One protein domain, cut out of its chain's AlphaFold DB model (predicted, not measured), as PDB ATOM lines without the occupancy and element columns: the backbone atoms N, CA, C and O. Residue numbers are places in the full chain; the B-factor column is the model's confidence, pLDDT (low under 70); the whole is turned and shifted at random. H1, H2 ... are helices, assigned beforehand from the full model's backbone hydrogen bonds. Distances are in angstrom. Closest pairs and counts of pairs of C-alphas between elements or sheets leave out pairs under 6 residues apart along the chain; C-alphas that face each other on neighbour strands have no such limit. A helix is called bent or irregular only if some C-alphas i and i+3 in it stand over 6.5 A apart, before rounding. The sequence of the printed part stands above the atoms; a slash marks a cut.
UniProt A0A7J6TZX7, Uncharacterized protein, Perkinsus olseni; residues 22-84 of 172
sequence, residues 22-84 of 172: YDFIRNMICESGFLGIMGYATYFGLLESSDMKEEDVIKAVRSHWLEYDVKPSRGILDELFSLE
ATOM      1  N   TYR A  22       4.405 -39.790 -79.896       58.78
ATOM      2  CA  TYR A  22       4.491 -38.337 -79.868       58.78
ATOM      3  C   TYR A  22       5.020 -37.690 -81.175       58.78
ATOM      4  O   TYR A  22       4.428 -36.719 -81.645       58.78
ATOM      5  N   ASP A  23       6.065 -38.233 -81.812       61.38
ATOM      6  CA  ASP A  23       6.547 -37.752 -83.121       61.38
ATOM      7  C   ASP A  23       5.606 -38.171 -84.266       61.38
ATOM      8  O   ASP A  23       5.391 -37.395 -85.194       61.38
ATOM      9  N   PHE A  24       4.972 -39.348 -84.188       62.78
ATOM     10  CA  PHE A  24       3.910 -39.734 -85.132       62.78
ATOM     11  C   PHE A  24       2.712 -38.771 -85.064       62.78
ATOM     12  O   PHE A  24       2.201 -38.339 -86.095       62.78
ATOM     13  N   ILE A  25       2.301 -38.384 -83.856       66.75
ATOM     14  CA  ILE A  25       1.238 -37.401 -83.637       66.75
ATOM     15  C   ILE A  25       1.645 -36.004 -84.138       66.75
ATOM     16  O   ILE A  25       0.836 -35.343 -84.787       66.75
ATOM     17  N   ARG A  26       2.882 -35.554 -83.880       66.69
ATOM     18  CA  ARG A  26       3.426 -34.313 -84.468       66.69
ATOM     19  C   ARG A  26       3.263 -34.302 -85.982       66.69
ATOM     20  O   ARG A  26       2.736 -33.339 -86.529       66.69
ATOM     21  N   ASN A  27       3.690 -35.385 -86.628       66.75
ATOM     22  CA  ASN A  27       3.592 -35.552 -88.071       66.75
ATOM     23  C   ASN A  27       2.126 -35.482 -88.528       66.75
ATOM     24  O   ASN A  27       1.811 -34.752 -89.456       66.75
ATOM     25  N   MET A  28       1.215 -36.159 -87.819       68.75
ATOM     26  CA  MET A  28      -0.221 -36.141 -88.111       68.75
ATOM     27  C   MET A  28      -0.821 -34.728 -88.068       68.75
ATOM     28  O   MET A  28      -1.527 -34.346 -88.998       68.75
ATOM     29  N   ILE A  29      -0.537 -33.939 -87.025       71.06
ATOM     30  CA  ILE A  29      -1.066 -32.570 -86.893       71.06
ATOM     31  C   ILE A  29      -0.459 -31.650 -87.965       71.06
ATOM     32  O   ILE A  29      -1.202 -30.953 -88.651       71.06
ATOM     33  N   CYS A  30       0.862 -31.689 -88.169       67.12
ATOM     34  CA  CYS A  30       1.546 -30.806 -89.121       67.12
ATOM     35  C   CYS A  30       1.355 -31.191 -90.605       67.12
ATOM     36  O   CYS A  30       1.496 -30.327 -91.463       67.12
ATOM     37  N   GLU A  31       1.041 -32.448 -90.941       68.38
ATOM     38  CA  GLU A  31       0.753 -32.863 -92.330       68.38
ATOM     39  C   GLU A  31      -0.742 -32.838 -92.679       68.38
ATOM     40  O   GLU A  31      -1.085 -32.687 -93.850       68.38
ATOM     41  N   SER A  32      -1.638 -33.014 -91.698       68.75
ATOM     42  CA  SER A  32      -3.089 -33.162 -91.937       68.75
ATOM     43  C   SER A  32      -3.939 -31.990 -91.427       68.75
ATOM     44  O   SER A  32      -5.166 -32.045 -91.538       68.75
ATOM     45  N   GLY A  33      -3.329 -30.948 -90.851       75.00
ATOM     46  CA  GLY A  33      -4.027 -29.763 -90.339       75.00
ATOM     47  C   GLY A  33      -5.157 -30.123 -89.369       75.00
ATOM     48  O   GLY A  33      -4.997 -30.994 -88.507       75.00
ATOM     49  N   PHE A  34      -6.335 -29.513 -89.540       77.75
ATOM     50  CA  PHE A  34      -7.493 -29.793 -88.685       77.75
ATOM     51  C   PHE A  34      -7.937 -31.269 -88.691       77.75
ATOM     52  O   PHE A  34      -8.364 -31.780 -87.657       77.75
ATOM     53  N   LEU A  35      -7.751 -32.020 -89.786       82.50
ATOM     54  CA  LEU A  35      -8.049 -33.460 -89.792       82.50
ATOM     55  C   LEU A  35      -7.096 -34.246 -88.868       82.50
ATOM     56  O   LEU A  35      -7.512 -35.206 -88.218       82.50
ATOM     57  N   GLY A  36      -5.840 -33.805 -88.748       81.00
ATOM     58  CA  GLY A  36      -4.881 -34.341 -87.778       81.00
ATOM     59  C   GLY A  36      -5.232 -33.979 -86.332       81.00
ATOM     60  O   GLY A  36      -5.112 -34.815 -85.437       81.00
ATOM     61  N   ILE A  37      -5.748 -32.767 -86.111       82.00
ATOM     62  CA  ILE A  37      -6.276 -32.315 -84.812       82.00
ATOM     63  C   ILE A  37      -7.496 -33.151 -84.404       82.00
ATOM     64  O   ILE A  37      -7.531 -33.651 -83.282       82.00
ATOM     65  N   MET A  38      -8.447 -33.388 -85.312       84.19
ATOM     66  CA  MET A  38      -9.594 -34.275 -85.079       84.19
ATOM     67  C   MET A  38      -9.160 -35.718 -84.792       84.19
ATOM     68  O   MET A  38      -9.701 -36.355 -83.886       84.19
ATOM     69  N   GLY A  39      -8.151 -36.229 -85.508       81.31
ATOM     70  CA  GLY A  39      -7.551 -37.541 -85.244       81.31
ATOM     71  C   GLY A  39      -6.954 -37.646 -83.836       81.31
ATOM     72  O   GLY A  39      -7.247 -38.598 -83.109       81.31
ATOM     73  N   TYR A  40      -6.187 -36.639 -83.411       80.81
ATOM     74  CA  TYR A  40      -5.629 -36.550 -82.059       80.81
ATOM     75  C   TYR A  40      -6.715 -36.419 -80.981       80.81
ATOM     76  O   TYR A  40      -6.705 -37.176 -80.010       80.81
ATOM     77  N   ALA A  41      -7.683 -35.516 -81.166       83.25
ATOM     78  CA  ALA A  41      -8.794 -35.315 -80.237       83.25
ATOM     79  C   ALA A  41      -9.613 -36.600 -80.048       83.25
ATOM     80  O   ALA A  41      -9.941 -36.966 -78.920       83.25
ATOM     81  N   THR A  42      -9.867 -37.332 -81.135       83.12
ATOM     82  CA  THR A  42     -10.543 -38.637 -81.100       83.12
ATOM     83  C   THR A  42      -9.703 -39.686 -80.365       83.12
ATOM     84  O   THR A  42     -10.232 -40.411 -79.524       83.12
ATOM     85  N   TYR A  43      -8.394 -39.762 -80.637       81.00
ATOM     86  CA  TYR A  43      -7.496 -40.749 -80.024       81.00
ATOM     87  C   TYR A  43      -7.339 -40.560 -78.504       81.00
ATOM     88  O   TYR A  43      -7.310 -41.544 -77.768       81.00
ATOM     89  N   PHE A  44      -7.263 -39.312 -78.028       79.88
ATOM     90  CA  PHE A  44      -7.158 -38.993 -76.597       79.88
ATOM     91  C   PHE A  44      -8.513 -38.809 -75.891       79.88
ATOM     92  O   PHE A  44      -8.541 -38.623 -74.679       79.88
ATOM     93  N   GLY A  45      -9.637 -38.905 -76.611       84.50
ATOM     94  CA  GLY A  45     -10.977 -38.765 -76.030       84.50
ATOM     95  C   GLY A  45     -11.325 -37.336 -75.598       84.50
ATOM     96  O   GLY A  45     -12.097 -37.157 -74.664       84.50
ATOM     97  N   LEU A  46     -10.760 -36.331 -76.274       84.06
ATOM     98  CA  LEU A  46     -10.930 -34.897 -75.988       84.06
ATOM     99  C   LEU A  46     -12.209 -34.300 -76.606       84.06
ATOM    100  O   LEU A  46     -12.439 -33.099 -76.497       84.06
ATOM    101  N   LEU A  47     -13.008 -35.126 -77.287       85.38
ATOM    102  CA  LEU A  47     -14.288 -34.746 -77.876       85.38
ATOM    103  C   LEU A  47     -15.425 -35.066 -76.895       85.38
ATOM    104  O   LEU A  47     -15.782 -36.230 -76.711       85.38
ATOM    105  N   GLU A  48     -15.999 -34.033 -76.277       80.25
ATOM    106  CA  GLU A  48     -17.161 -34.145 -75.382       80.25
ATOM    107  C   GLU A  48     -18.462 -34.458 -76.145       80.25
ATOM    108  O   GLU A  48     -19.362 -35.106 -75.608       80.25
ATOM    109  N   SER A  49     -18.562 -34.037 -77.410       80.25
ATOM    110  CA  SER A  49     -19.689 -34.325 -78.305       80.25
ATOM    111  C   SER A  49     -19.239 -34.443 -79.768       80.25
ATOM    112  O   SER A  49     -18.125 -34.057 -80.124       80.25
ATOM    113  N   SER A  50     -20.114 -34.967 -80.632       76.81
ATOM    114  CA  SER A  50     -19.927 -34.963 -82.094       76.81
ATOM    115  C   SER A  50     -20.002 -33.569 -82.716       76.81
ATOM    116  O   SER A  50     -19.523 -33.372 -83.829       76.81
ATOM    117  N   ASP A  51     -20.602 -32.623 -81.994       82.38
ATOM    118  CA  ASP A  51     -21.046 -31.327 -82.507       82.38
ATOM    119  C   ASP A  51     -20.173 -30.183 -81.947       82.38
ATOM    120  O   ASP A  51     -20.551 -29.009 -81.997       82.38
ATOM    121  N   MET A  52     -19.011 -30.522 -81.370       81.50
ATOM    122  CA  MET A  52     -18.005 -29.549 -80.948       81.50
ATOM    123  C   MET A  52     -17.511 -28.740 -82.144       81.50
ATOM    124  O   MET A  52     -17.251 -29.281 -83.220       81.50
ATOM    125  N   LYS A  53     -17.331 -27.436 -81.937       84.81
ATOM    126  CA  LYS A  53     -16.788 -26.556 -82.966       84.81
ATOM    127  C   LYS A  53     -15.284 -26.738 -83.119       84.81
ATOM    128  O   LYS A  53     -14.597 -27.102 -82.165       84.81
ATOM    129  N   GLU A  54     -14.774 -26.401 -84.297       81.25
ATOM    130  CA  GLU A  54     -13.348 -26.429 -84.625       81.25
ATOM    131  C   GLU A  54     -12.496 -25.677 -83.590       81.25
ATOM    132  O   GLU A  54     -11.505 -26.223 -83.104       81.25
ATOM    133  N   GLU A  55     -12.928 -24.495 -83.139       80.62
ATOM    134  CA  GLU A  55     -12.205 -23.698 -82.144       80.62
ATOM    135  C   GLU A  55     -12.166 -24.375 -80.762       80.62
ATOM    136  O   GLU A  55     -11.139 -24.347 -80.079       80.62
ATOM    137  N   ASP A  56     -13.261 -25.025 -80.353       81.62
ATOM    138  CA  ASP A  56     -13.347 -25.754 -79.083       81.62
ATOM    139  C   ASP A  56     -12.498 -27.036 -79.115       81.62
ATOM    140  O   ASP A  56     -11.819 -27.348 -78.132       81.62
ATOM    141  N   VAL A  57     -12.447 -27.737 -80.255       83.62
ATOM    142  CA  VAL A  57     -11.558 -28.894 -80.449       83.62
ATOM    143  C   VAL A  57     -10.089 -28.462 -80.445       83.62
ATOM    144  O   VAL A  57      -9.300 -29.032 -79.689       83.62
ATOM    145  N   ILE A  58      -9.706 -27.435 -81.214       82.31
ATOM    146  CA  ILE A  58      -8.334 -26.887 -81.233       82.31
ATOM    147  C   ILE A  58      -7.895 -26.504 -79.812       82.31
ATOM    148  O   ILE A  58      -6.787 -26.837 -79.380       82.31
ATOM    149  N   LYS A  59      -8.779 -25.860 -79.046       82.12
ATOM    150  CA  LYS A  59      -8.546 -25.464 -77.653       82.12
ATOM    151  C   LYS A  59      -8.401 -26.658 -76.705       82.12
ATOM    152  O   LYS A  59      -7.509 -26.625 -75.851       82.12
ATOM    153  N   ALA A  60      -9.209 -27.709 -76.850       82.69
ATOM    154  CA  ALA A  60      -9.077 -28.942 -76.070       82.69
ATOM    155  C   ALA A  60      -7.744 -29.654 -76.366       82.69
ATOM    156  O   ALA A  60      -6.981 -29.956 -75.447       82.69
ATOM    157  N   VAL A  61      -7.406 -29.814 -77.651       81.19
ATOM    158  CA  VAL A  61      -6.133 -30.383 -78.127       81.19
ATOM    159  C   VAL A  61      -4.931 -29.606 -77.594       81.19
ATOM    160  O   VAL A  61      -4.017 -30.199 -77.023       81.19
ATOM    161  N   ARG A  62      -4.947 -28.277 -77.711       77.19
ATOM    162  CA  ARG A  62      -3.888 -27.387 -77.215       77.19
ATOM    163  C   ARG A  62      -3.738 -27.434 -75.694       77.19
ATOM    164  O   ARG A  62      -2.612 -27.385 -75.205       77.19
ATOM    165  N   SER A  63      -4.841 -27.545 -74.953       79.31
ATOM    166  CA  SER A  63      -4.818 -27.650 -73.486       79.31
ATOM    167  C   SER A  63      -4.206 -28.977 -73.034       79.31
ATOM    168  O   SER A  63      -3.277 -28.977 -72.231       79.31
ATOM    169  N   HIS A  64      -4.641 -30.091 -73.630       80.38
ATOM    170  CA  HIS A  64      -4.072 -31.415 -73.382       80.38
ATOM    171  C   HIS A  64      -2.581 -31.479 -73.767       80.38
ATOM    172  O   HIS A  64      -1.770 -32.040 -73.033       80.38
ATOM    173  N   TRP A  65      -2.176 -30.831 -74.867       72.69
ATOM    174  CA  TRP A  65      -0.759 -30.747 -75.232       72.69
ATOM    175  C   TRP A  65       0.071 -29.978 -74.196       72.69
ATOM    176  O   TRP A  65       1.156 -30.420 -73.832       72.69
ATOM    177  N   LEU A  66      -0.434 -28.847 -73.693       69.25
ATOM    178  CA  LEU A  66       0.236 -28.045 -72.661       69.25
ATOM    179  C   LEU A  66       0.349 -28.758 -71.302       69.25
ATOM    180  O   LEU A  66       1.241 -28.425 -70.526       69.25
ATOM    181  N   GLU A  67      -0.532 -29.716 -71.013       70.81
ATOM    182  CA  GLU A  67      -0.491 -30.528 -69.792       70.81
ATOM    183  C   GLU A  67       0.513 -31.689 -69.894       70.81
ATOM    184  O   GLU A  67       1.299 -31.917 -68.972       70.81
ATOM    185  N   TYR A  68       0.528 -32.403 -71.024       63.62
ATOM    186  CA  TYR A  68       1.401 -33.567 -71.226       63.62
ATOM    187  C   TYR A  68       2.830 -33.208 -71.659       63.62
ATOM    188  O   TYR A  68       3.740 -34.025 -71.502       63.62
ATOM    189  N   ASP A  69       3.050 -32.011 -72.208       61.81
ATOM    190  CA  ASP A  69       4.334 -31.602 -72.768       61.81
ATOM    191  C   ASP A  69       5.006 -30.487 -71.958       61.81
ATOM    192  O   ASP A  69       4.606 -29.325 -71.965       61.81
ATOM    193  N   VAL A  70       6.119 -30.829 -71.308       49.91
ATOM    194  CA  VAL A  70       6.942 -29.874 -70.548       49.91
ATOM    195  C   VAL A  70       7.626 -28.845 -71.473       49.91
ATOM    196  O   VAL A  70       8.071 -27.796 -71.000       49.91
ATOM    197  N   LYS A  71       7.739 -29.121 -72.785       53.84
ATOM    198  CA  LYS A  71       8.273 -28.213 -73.816       53.84
ATOM    199  C   LYS A  71       7.604 -28.452 -75.186       53.84
ATOM    200  O   LYS A  71       8.278 -28.966 -76.086       53.84
ATOM    201  N   PRO A  72       6.349 -27.999 -75.390       57.34
ATOM    202  CA  PRO A  72       5.708 -28.018 -76.703       57.34
ATOM    203  C   PRO A  72       6.627 -27.433 -77.775       57.34
ATOM    204  O   PRO A  72       7.132 -26.312 -77.660       57.34
ATOM    205  N   SER A  73       6.872 -28.213 -78.828       61.22
ATOM    206  CA  SER A  73       7.647 -27.744 -79.976       61.22
ATOM    207  C   SER A  73       6.911 -26.607 -80.653       61.22
ATOM    208  O   SER A  73       5.756 -26.770 -81.048       61.22
ATOM    209  N   ARG A  74       7.633 -25.499 -80.845       58.62
ATOM    210  CA  ARG A  74       7.108 -24.253 -81.404       58.62
ATOM    211  C   ARG A  74       6.257 -24.477 -82.654       58.62
ATOM    212  O   ARG A  74       5.132 -24.026 -82.650       58.62
ATOM    213  N   GLY A  75       6.707 -25.309 -83.598       60.91
ATOM    214  CA  GLY A  75       5.949 -25.626 -84.816       60.91
ATOM    215  C   GLY A  75       4.524 -26.166 -84.603       60.91
ATOM    216  O   GLY A  75       3.638 -25.748 -85.328       60.91
ATOM    217  N   ILE A  76       4.254 -27.015 -83.597       63.66
ATOM    218  CA  ILE A  76       2.865 -27.470 -83.337       63.66
ATOM    219  C   ILE A  76       2.035 -26.319 -82.769       63.66
ATOM    220  O   ILE A  76       0.870 -26.173 -83.111       63.66
ATOM    221  N   LEU A  77       2.622 -25.514 -81.877       64.25
ATOM    222  CA  LEU A  77       1.931 -24.346 -81.342       64.25
ATOM    223  C   LEU A  77       1.652 -23.349 -82.461       64.25
ATOM    224  O   LEU A  77       0.526 -22.897 -82.570       64.25
ATOM    225  N   ASP A  78       2.644 -23.047 -83.293       64.81
ATOM    226  CA  ASP A  78       2.537 -22.117 -84.409       64.81
ATOM    227  C   ASP A  78       1.467 -22.602 -85.420       64.81
ATOM    228  O   ASP A  78       0.668 -21.781 -85.859       64.81
ATOM    229  N   GLU A  79       1.336 -23.910 -85.694       64.56
ATOM    230  CA  GLU A  79       0.200 -24.497 -86.444       64.56
ATOM    231  C   GLU A  79      -1.150 -24.338 -85.709       64.56
ATOM    232  O   GLU A  79      -2.103 -23.790 -86.264       64.56
ATOM    233  N   LEU A  80      -1.241 -24.741 -84.433       64.62
ATOM    234  CA  LEU A  80      -2.461 -24.614 -83.611       64.62
ATOM    235  C   LEU A  80      -2.914 -23.153 -83.421       64.62
ATOM    236  O   LEU A  80      -4.100 -22.908 -83.225       64.62
ATOM    237  N   PHE A  81      -1.982 -22.197 -83.459       62.53
ATOM    238  CA  PHE A  81      -2.231 -20.754 -83.431       62.53
ATOM    239  C   PHE A  81      -2.502 -20.165 -84.828       62.53
ATOM    240  O   PHE A  81      -3.086 -19.091 -84.900       62.53
ATOM    241  N   SER A  82      -2.093 -20.825 -85.918       63.84
ATOM    242  CA  SER A  82      -2.377 -20.385 -87.299       63.84
ATOM    243  C   SER A  82      -3.724 -20.891 -87.817       63.84
ATOM    244  O   SER A  82      -4.314 -20.266 -88.691       63.84
ATOM    245  N   LEU A  83      -4.231 -21.995 -87.257       60.75
ATOM    246  CA  LEU A  83      -5.622 -22.444 -87.410       60.75
ATOM    247  C   LEU A  83      -6.596 -21.638 -86.527       60.75
ATOM    248  O   LEU A  83      -7.804 -21.657 -86.752       60.75
ATOM    249  N   GLU A  84      -6.091 -20.891 -85.541       54.00
ATOM    250  CA  GLU A  84      -6.883 -19.917 -84.790       54.00
ATOM    251  C   GLU A  84      -7.083 -18.656 -85.664       54.00
ATOM    252  O   GLU A  84      -6.173 -17.846 -85.827       54.00
TER     253      GLU A  84
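This is residues 22 to 84 of the 172 residues of an uncharacterized protein of Perkinsus olseni (UniProt A0A7J6TZX7). Four helical rods lie in two layers: the helix H1 folds back on itself at a sharp bend into two arms, H1a and H1b, side by side, and over this pair lie H2, which crosses H1b, and the shorter H3, which crosses H1a. The link from H1 to H2 and the link from H2 to H3 lie toward opposite ends of the longest axis, and Asp 51 in the first and Lys 71 in the second have the two C-alphas farthest apart, 30.7 A. The printed part has 63 residues with three named helices, H1, H2 and H3 in that order along the chain, and no named strand; its class is all helix. It is compact, with a radius of gyration of the C-alphas of 10.6 A, and spans 29 by 20 by 20 A.

Start at residue 22 and you find H1, residues 22 to 44, which by its hydrogen bonds was assigned as one helix but is bent: C-alphas 31 and 34 are 9.5 A apart. Its arms H1a, residues 22 to 31, and H1b, residues 34 to 44, touch, with the C-alphas of Ile 29 and Gly 36 closest at 4.3 A, and run opposite ways at a shallow tilt of 27 degrees. Go on to H2, residues 54 to 68, which touches H1b at a steep tilt of 52 degrees, the same way; look at Ala 41 and Val 61, whose C-alphas are closest at 6.0 A. H3, residues 74 to 82, touches H1a at a steep tilt of 39 degrees, the same way, closest at the C-alphas of Cys 30 and Ile 76, 6.8 A. H2 and H3 form a helical hairpin, opposite ways at a shallow tilt of 21 degrees; they only just touch, with 3 pairs of C-alphas within 8 A, and H2 does so with residues 58 to 62 alone. Their closest C-alphas are those of Ile 58 and Leu 80, 6.7 A. H1a and H2 are apart, and so are H1b and H3. The helix packing is part aligned, part crossed: 2 of the 4 touching pairs are at a shallow tilt. In H1a, H1b, H2 and H3 every O i to N i+4 pair is within hydrogen-bond range.

Find C-alpha 22 at (4.491, -38.337, -79.868); from there H1a runs 14.1 A to C-alpha 31. H1b runs 15.2 A from C-alpha 34 to C-alpha 44. Find C-alpha 54 at (-13.348, -26.429, -84.625), where H2 begins its 21.2 A. H3 measures 11.8 A and ends at C-alpha 82, (-2.377, -20.385, -87.299).

The C-alphas of Tyr 22 and Glu 84 are 22.2 A apart, and the printed part has no cut. The link from H1 to H2, 9 residues, is short, and that from H2 to H3, 5 residues, is tight. In the B-factor column of this predicted model the mean pLDDT of the printed part is 72.6; 28 residues are under 70, namely 22 to 28, 30 to 32, 66 and 68 to 84.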